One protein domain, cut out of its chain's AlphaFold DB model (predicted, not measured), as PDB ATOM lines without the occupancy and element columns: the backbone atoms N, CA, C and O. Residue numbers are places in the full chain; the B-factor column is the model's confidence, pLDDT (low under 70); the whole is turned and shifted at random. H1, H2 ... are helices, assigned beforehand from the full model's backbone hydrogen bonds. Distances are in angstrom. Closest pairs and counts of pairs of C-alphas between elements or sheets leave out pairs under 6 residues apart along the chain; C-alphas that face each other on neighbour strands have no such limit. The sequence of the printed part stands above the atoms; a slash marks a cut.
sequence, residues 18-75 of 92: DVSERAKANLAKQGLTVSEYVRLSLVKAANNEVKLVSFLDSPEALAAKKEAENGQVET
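What this domain is: This is residues 18 to 75 of the 92 residues of an uncharacterized protein of Scardovia inopinata F0304 (UniProt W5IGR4). An open, extended chain: the longest helix, H2, meets H1 with its first residues, 34 to 37, alone and about perpendicular to it, and from the other end of H2 a long stretch with no named element, residues 47 to 58, leads away to H3, which packs on neither helix. The printed part has 58 residues with three named helices, H1, H2 and H3 in that order along the chain, and no named strand; its class is all helix. The radius of gyration of the C-alphas is 18.2 A, and the elongated outline spans 50 by 28 by 17 A.

How they stand to each other: H2, residues 34 to 46, touches H1, residues 18 to 28, with residues 34 to 37 alone. The closest C-alphas of the two are those of Lys 24 and Val 34, 6.0 A apart. Their lines stand about perpendicular, at 87 degrees. H3, residues 59 to 69, is apart from H1 and from H2. In H1, H2 and H3 every O i to N i+4 pair is within hydrogen-bond range.

Where its parts are: H2 measures 18.4 A from C-alpha 34 at (116.360, 168.532, 93.825) to C-alpha 46. H1 measures 15.5 A and begins with C-alpha 18 at (117.688, 170.343, 80.311). H3 measures 15.3 A and ends with C-alpha 69 at (97.460, 134.886, 75.851).

The domain as a whole: The two C-alphas farthest apart are those of Gly 31 and Thr 75, 51.9 A. The link from H1 to H2 is tight, with 5 residues, and the link from H2 to H3 is long, with 12. Residues 43 to 48, of which 43 to 46 belong to H2, stand free. The printed part has no cut. Its mean pLDDT is 89.9, and residues 52 to 53 are under 70.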
ATOM      1  N   ASP A  18     119.135 170.444  80.536       97.62
ATOM      2  CA  ASP A  18     117.688 170.343  80.311       97.62
ATOM      3  C   ASP A  18     116.977 169.520  81.402       97.62
ATOM      4  O   ASP A  18     115.992 169.972  81.988       97.62
ATOM      5  N   VAL A  19     117.502 168.335  81.739       96.88
ATOM      6  CA  VAL A  19     116.919 167.489  82.792       96.88
ATOM      7  C   VAL A  19     116.980 168.188  84.150       96.88
ATOM      8  O   VAL A  19     116.008 168.135  84.902       96.88
ATOM      9  N   SER A  20     118.092 168.862  84.458       95.38
ATOM     10  CA  SER A  20     118.264 169.587  85.720       95.38
ATOM     11  C   SER A  20     117.236 170.712  85.880       95.38
ATOM     12  O   SER A  20     116.558 170.782  86.908       95.38
ATOM     13  N   GLU A  21     117.060 171.535  84.844       97.69
ATOM     14  CA  GLU A  21     116.126 172.663  84.871       97.69
ATOM     15  C   GLU A  21     114.667 172.196  84.927       97.69
ATOM     16  O   GLU A  21     113.894 172.664  85.769       97.69
ATOM     17  N   ARG A  22     114.289 171.200  84.113       97.75
ATOM     18  CA  ARG A  22     112.932 170.629  84.155       97.75
ATOM     19  C   ARG A  22     112.624 169.984  85.505       97.75
ATOM     20  O   ARG A  22     111.525 170.173  86.030       97.75
ATOM     21  N   ALA A  23     113.574 169.252  86.091       96.50
ATOM     22  CA  ALA A  23     113.405 168.651  87.413       96.50
ATOM     23  C   ALA A  23     113.220 169.724  88.494       96.50
ATOM     24  O   ALA A  23     112.283 169.635  89.287       96.50
ATOM     25  N   LYS A  24     114.054 170.770  88.491       97.25
ATOM     26  CA  LYS A  24     113.954 171.894  89.429       97.25
ATOM     27  C   LYS A  24     112.597 172.591  89.335       97.25
ATOM     28  O   LYS A  24     111.952 172.798  90.361       97.25
ATOM     29  N   ALA A  25     112.132 172.895  88.124       97.75
ATOM     30  CA  ALA A  25     110.841 173.542  87.904       97.75
ATOM     31  C   ALA A  25     109.657 172.669  88.359       97.75
ATOM     32  O   ALA A  25     108.711 173.171  88.961       97.75
ATOM     33  N   ASN A  26     109.697 171.361  88.092       97.31
ATOM     34  CA  ASN A  26     108.608 170.454  88.461       97.31
ATOM     35  C   ASN A  26     108.558 170.149  89.962       97.31
ATOM     36  O   ASN A  26     107.467 170.098  90.525       97.31
ATOM     37  N   LEU A  27     109.711 169.984  90.614       96.19
ATOM     38  CA  LEU A  27     109.782 169.754  92.059       96.19
ATOM     39  C   LEU A  27     109.393 171.006  92.852       96.19
ATOM     40  O   LEU A  27     108.689 170.894  93.853       96.19
ATOM     41  N   ALA A  28     109.738 172.200  92.356       96.44
ATOM     42  CA  ALA A  28     109.335 173.458  92.982       96.44
ATOM     43  C   ALA A  28     107.805 173.618  93.062       96.44
ATOM     44  O   ALA A  28     107.304 174.133  94.058       96.44
ATOM     45  N   LYS A  29     107.045 173.104  92.078       96.69
ATOM     46  CA  LYS A  29     105.564 173.072  92.123       96.69
ATOM     47  C   LYS A  29     105.022 172.268  93.311       96.69
ATOM     48  O   LYS A  29     103.896 172.492  93.733       96.69
ATOM     49  N   GLN A  30     105.817 171.332  93.827       93.12
ATOM     50  CA  GLN A  30     105.496 170.480  94.974       93.12
ATOM     51  C   GLN A  30     106.190 170.957  96.261       93.12
ATOM     52  O   GLN A  30     106.140 170.264  97.272       93.12
ATOM     53  N   GLY A  31     106.861 172.117  96.233       94.50
ATOM     54  CA  GLY A  31     107.606 172.649  97.376       94.50
ATOM     55  C   GLY A  31     108.887 171.879  97.708       94.50
ATOM     56  O   GLY A  31     109.358 171.964  98.836       94.50
ATOM     57  N   LEU A  32     109.443 171.124  96.754       94.44
ATOM     58  CA  LEU A  32     110.651 170.318  96.941       94.44
ATOM     59  C   LEU A  32     111.827 170.865  96.132       94.44
ATOM     60  O   LEU A  32     111.686 171.295  94.985       94.44
ATOM     61  N   THR A  33     113.023 170.767  96.700       96.31
ATOM     62  CA  THR A  33     114.284 170.954  95.977       96.31
ATOM     63  C   THR A  33     114.795 169.632  95.393       96.31
ATOM     64  O   THR A  33     114.416 168.536  95.812       96.31
ATOM     65  N   VAL A  34     115.718 169.717  94.427       94.44
ATOM     66  CA  VAL A  34     116.360 168.532  93.825       94.44
ATOM     67  C   VAL A  34     117.101 167.701  94.880       94.44
ATOM     68  O   VAL A  34     117.028 166.474  94.867       94.44
ATOM     69  N   SER A  35     117.796 168.348  95.818       94.12
ATOM     70  CA  SER A  35     118.562 167.657  96.859       94.12
ATOM     71  C   SER A  35     117.664 166.921  97.859       94.12
ATOM     72  O   SER A  35     117.999 165.808  98.265       94.12
ATOM     73  N   GLU A  36     116.517 167.493  98.230       94.00
ATOM     74  CA  GLU A  36     115.513 166.825  99.071       94.00
ATOM     75  C   GLU A  36     114.904 165.620  98.361       94.00
ATOM     76  O   GLU A  36     114.827 164.540  98.946       94.00
ATOM     77  N   TYR A  37     114.548 165.772  97.085       94.56
ATOM     78  CA  TYR A  37     114.007 164.678  96.287       94.56
ATOM     79  C   TYR A  37     114.982 163.499  96.170       94.56
ATOM     80  O   TYR A  37     114.588 162.345  96.360       94.56
ATOM     81  N   VAL A  38     116.269 163.768  95.918       93.25
ATOM     82  CA  VAL A  38     117.305 162.723  95.853       93.25
ATOM     83  C   VAL A  38     117.494 162.062  97.219       93.25
ATOM     84  O   VAL A  38     117.563 160.837  97.298       93.25
ATOM     85  N   ARG A  39     117.517 162.842  98.307       92.62
ATOM     86  CA  ARG A  39     117.624 162.304  99.672       92.62
ATOM     87  C   ARG A  39     116.458 161.371 100.000       92.62
ATOM     88  O   ARG A  39     116.692 160.264 100.474       92.62
ATOM     89  N   LEU A  40     115.224 161.791  99.718       91.44
ATOM     90  CA  LEU A  40     114.022 160.981  99.931       91.44
ATOM     91  C   LEU A  40     114.042 159.712  99.075       91.44
ATOM     92  O   LEU A  40     113.760 158.629  99.578       91.44
ATOM     93  N   SER A  41     114.428 159.831  97.804       91.06
ATOM     94  CA  SER A  41     114.548 158.688  96.891       91.06
ATOM     95  C   SER A  41     115.562 157.654  97.386       91.06
ATOM     96  O   SER A  41     115.290 156.458  97.333       91.06
ATOM     97  N   LEU A  42     116.702 158.096  97.924       92.00
ATOM     98  CA  LEU A  42     117.710 157.203  98.503       92.00
ATOM     99  C   LEU A  42     117.216 156.501  99.772       92.00
ATOM    100  O   LEU A  42     117.506 155.323  99.953       92.00
ATOM    101  N   VAL A  43     116.451 157.190 100.628       92.06
ATOM    102  CA  VAL A  43     115.820 156.569 101.808       92.06
ATOM    103  C   VAL A  43     114.818 155.501 101.373       92.06
ATOM    104  O   VAL A  43     114.877 154.377 101.864       92.06
ATOM    105  N   LYS A  44     113.964 155.805 100.390       91.25
ATOM    106  CA  LYS A  44     113.033 154.823  99.815       91.25
ATOM    107  C   LYS A  44     113.767 153.617  99.236       91.25
ATOM    108  O   LYS A  44     113.348 152.485  99.448       91.25
ATOM    109  N   ALA A  45     114.876 153.843  98.529       90.94
ATOM    110  CA  ALA A  45     115.693 152.764  97.978       90.94
ATOM    111  C   ALA A  45     116.295 151.889  99.085       90.94
ATOM    112  O   ALA A  45     116.220 150.667  99.004       90.94
ATOM    113  N   ALA A  46     116.832 152.505 100.143       91.19
ATOM    114  CA  ALA A  46     117.381 151.793 101.296       91.19
ATOM    115  C   ALA A  46     116.324 150.954 102.037       91.19
ATOM    116  O   ALA A  46     116.649 149.895 102.566       91.19
ATOM    117  N   ASN A  47     115.065 151.395 102.019       92.56
ATOM    118  CA  ASN A  47     113.930 150.677 102.599       92.56
ATOM    119  C   ASN A  47     113.268 149.671 101.636       92.56
ATOM    120  O   ASN A  47     112.240 149.094 101.981       92.56
ATOM    121  N   ASN A  48     113.821 149.454 100.436       87.75
ATOM    122  CA  ASN A  48     113.238 148.601  99.393       87.75
ATOM    123  C   ASN A  48     111.823 149.037  98.935       87.75
ATOM    124  O   ASN A  48     111.008 148.226  98.504       87.75
ATOM    125  N   GLU A  49     111.526 150.337  99.020       86.12
ATOM    126  CA  GLU A  49     110.247 150.944  98.614       86.12
ATOM    127  C   GLU A  49     110.264 151.453  97.161       86.12
ATOM    128  O   GLU A  49     109.252 151.931  96.640       86.12
ATOM    129  N   VAL A  50     111.419 151.393  96.489       81.88
ATOM    130  CA  VAL A  50     111.530 151.776  95.079       81.88
ATOM    131  C   VAL A  50     110.965 150.653  94.224       81.88
ATOM    132  O   VAL A  50     111.568 149.593  94.085       81.88
ATOM    133  N   LYS A  51     109.809 150.906  93.610       73.81
ATOM    134  CA  LYS A  51     109.299 150.048  92.544       73.81
ATOM    135  C   LYS A  51     110.120 150.306  91.289       73.81
ATOM    136  O   LYS A  51     110.097 151.414  90.752       73.81
ATOM    137  N   LEU A  52     110.838 149.287  90.826       68.94
ATOM    138  CA  LEU A  52     111.348 149.280  89.466       68.94
ATOM    139  C   LEU A  52     110.120 149.263  88.551       68.94
ATOM    140  O   LEU A  52     109.367 148.295  88.557       68.94
ATOM    141  N   VAL A  53     109.880 150.346  87.817       64.81
ATOM    142  CA  VAL A  53     108.883 150.316  86.745       64.81
ATOM    143  C   VAL A  53     109.530 149.526  85.616       64.81
ATOM    144  O   VAL A  53     110.347 150.065  84.870       64.81
ATOM    145  N   SER A  54     109.257 148.222  85.559       71.25
ATOM    146  CA  SER A  54     109.689 147.400  84.436       71.25
ATOM    147  C   SER A  54     108.964 147.885  83.188       71.25
ATOM    148  O   SER A  54     107.764 148.147  83.229       71.25
ATOM    149  N   PHE A  55     109.663 147.964  82.058       74.38
ATOM    150  CA  PHE A  55     109.014 148.199  80.766       74.38
ATOM    151  C   PHE A  55     107.892 147.175  80.504       74.38
ATOM    152  O   PHE A  55     106.860 147.516  79.928       74.38
ATOM    153  N   LEU A  56     108.058 145.946  81.009       79.19
ATOM    154  CA  LEU A  56     107.074 144.864  80.901       79.19
ATOM    155  C   LEU A  56     105.805 145.090  81.741       79.19
ATOM    156  O   LEU A  56     104.799 144.434  81.495       79.19
ATOM    157  N   ASP A  57     105.848 146.022  82.693       82.94
ATOM    158  CA  ASP A  57     104.700 146.408  83.520       82.94
ATOM    159  C   ASP A  57     103.987 147.657  82.970       82.94
ATOM    160  O   ASP A  57     103.065 148.179  83.602       82.94
ATOM    161  N   SER A  58     104.416 148.172  81.810       86.12
ATOM    162  CA  SER A  58     103.697 149.246  81.124       86.12
ATOM    163  C   SER A  58     102.288 148.781  80.721       86.12
ATOM    164  O   SER A  58     102.094 147.596  80.422       86.12
ATOM    165  N   PRO A  59     101.285 149.681  80.697       86.75
ATOM    166  CA  PRO A  59      99.943 149.345  80.224       86.75
ATOM    167  C   PRO A  59      99.953 148.687  78.841       86.75
ATOM    168  O   PRO A  59      99.202 147.744  78.604       86.75
ATOM    169  N   GLU A  60     100.839 149.148  77.959       88.31
ATOM    170  CA  GLU A  60     101.026 148.634  76.607       88.31
ATOM    171  C   GLU A  60     101.575 147.201  76.620       88.31
ATOM    172  O   GLU A  60     101.031 146.331  75.943       88.31
ATOM    173  N   ALA A  61     102.604 146.920  77.429       89.56
ATOM    174  CA  ALA A  61     103.160 145.571  77.549       89.56
ATOM    175  C   ALA A  61     102.159 144.581  78.167       89.56
ATOM    176  O   ALA A  61     102.068 143.432  77.727       89.56
ATOM    177  N   LEU A  62     101.367 145.022  79.150       91.94
ATOM    178  CA  LEU A  62     100.306 144.210  79.747       91.94
ATOM    179  C   LEU A  62      99.166 143.933  78.757       91.94
ATOM    180  O   LEU A  62      98.641 142.818  78.735       91.94
ATOM    181  N   ALA A  63      98.796 144.917  77.931       92.38
ATOM    182  CA  ALA A  63      97.807 144.744  76.870       92.38
ATOM    183  C   ALA A  63      98.292 143.742  75.813       92.38
ATOM    184  O   ALA A  63      97.596 142.764  75.549       92.38
ATOM    185  N   ALA A  64      99.521 143.907  75.315       89.69
ATOM    186  CA  ALA A  64     100.120 143.000  74.336       89.69
ATOM    187  C   ALA A  64     100.246 141.563  74.872       89.69
ATOM    188  O   ALA A  64      99.939 140.597  74.173       89.69
ATOM    189  N   LYS A  65     100.635 141.399  76.145       91.31
ATOM    190  CA  LYS A  65     100.658 140.083  76.799       91.31
ATOM    191  C   LYS A  65      99.269 139.439  76.800       91.31
ATOM    192  O   LYS A  65      99.141 138.264  76.470       91.31
ATOM    193  N   LYS A  66      98.234 140.205  77.150       92.50
ATOM    194  CA  LYS A  66      96.847 139.722  77.178       92.50
ATOM    195  C   LYS A  66      96.345 139.336  75.782       92.50
ATOM    196  O   LYS A  66      95.623 138.352  75.656       92.50
ATOM    197  N   GLU A  67      96.715 140.086  74.748       91.44
ATOM    198  CA  GLU A  67      96.392 139.761  73.352       91.44
ATOM    199  C   GLU A  67      97.036 138.437  72.925       91.44
ATOM    200  O   GLU A  67      96.349 137.567  72.388       91.44
ATOM    201  N   ALA A  68      98.316 138.233  73.255       90.44
ATOM    202  CA  ALA A  68      99.021 136.978  72.998       90.44
ATOM    203  C   ALA A  68      98.403 135.785  73.745       90.44
ATOM    204  O   ALA A  68      98.172 134.737  73.143       90.44
ATOM    205  N   GLU A  69      98.081 135.941  75.033       91.69
ATOM    206  CA  GLU A  69      97.460 134.886  75.851       91.69
ATOM    207  C   GLU A  69      96.047 134.513  75.374       91.69
ATOM    208  O   GLU A  69      95.650 133.354  75.478       91.69
ATOM    209  N   ASN A  70      95.301 135.465  74.807       93.69
ATOM    210  CA  ASN A  70      93.963 135.230  74.258       93.69
ATOM    211  C   ASN A  70      93.973 134.782  72.787       93.69
ATOM    212  O   ASN A  70      92.905 134.654  72.188       93.69
ATOM    213  N   GLY A  71      95.149 134.577  72.187       87.44
ATOM    214  CA  GLY A  71      95.271 134.199  70.779       87.44
ATOM    215  C   GLY A  71      94.808 135.286  69.805       87.44
ATOM    216  O   GLY A  71      94.484 134.980  68.663       87.44
ATOM    217  N   GLN A  72      94.779 136.552  70.233       87.50
ATOM    218  CA  GLN A  72      94.454 137.717  69.400       87.50
ATOM    219  C   GLN A  72      95.690 138.212  68.634       87.50
ATOM    220  O   GLN A  72      95.893 139.412  68.473       87.50
ATOM    221  N   VAL A  73      96.544 137.281  68.213       86.50
ATOM    222  CA  VAL A  73      97.772 137.561  67.469       86.50
ATOM    223  C   VAL A  73      97.603 137.109  66.032       86.50
ATOM    224  O   VAL A  73      97.010 136.067  65.756       86.50
ATOM    225  N   GLU A  74      98.147 137.893  65.115       82.56
ATOM    226  CA  GLU A  74      98.165 137.557  63.700       82.56
ATOM    227  C   GLU A  74      99.523 136.953  63.345       82.56
ATOM    228  O   GLU A  74     100.580 137.507  63.659       82.56
ATOM    229  N   THR A  75      99.509 135.796  62.685       83.88
ATOM    230  CA  THR A  75     100.722 135.233  62.092       83.88
ATOM    231  C   THR A  75     101.014 135.986  60.803       83.88
ATOM    232  O   THR A  75     100.375 135.756  59.782       83.88
TER     233      THR A  75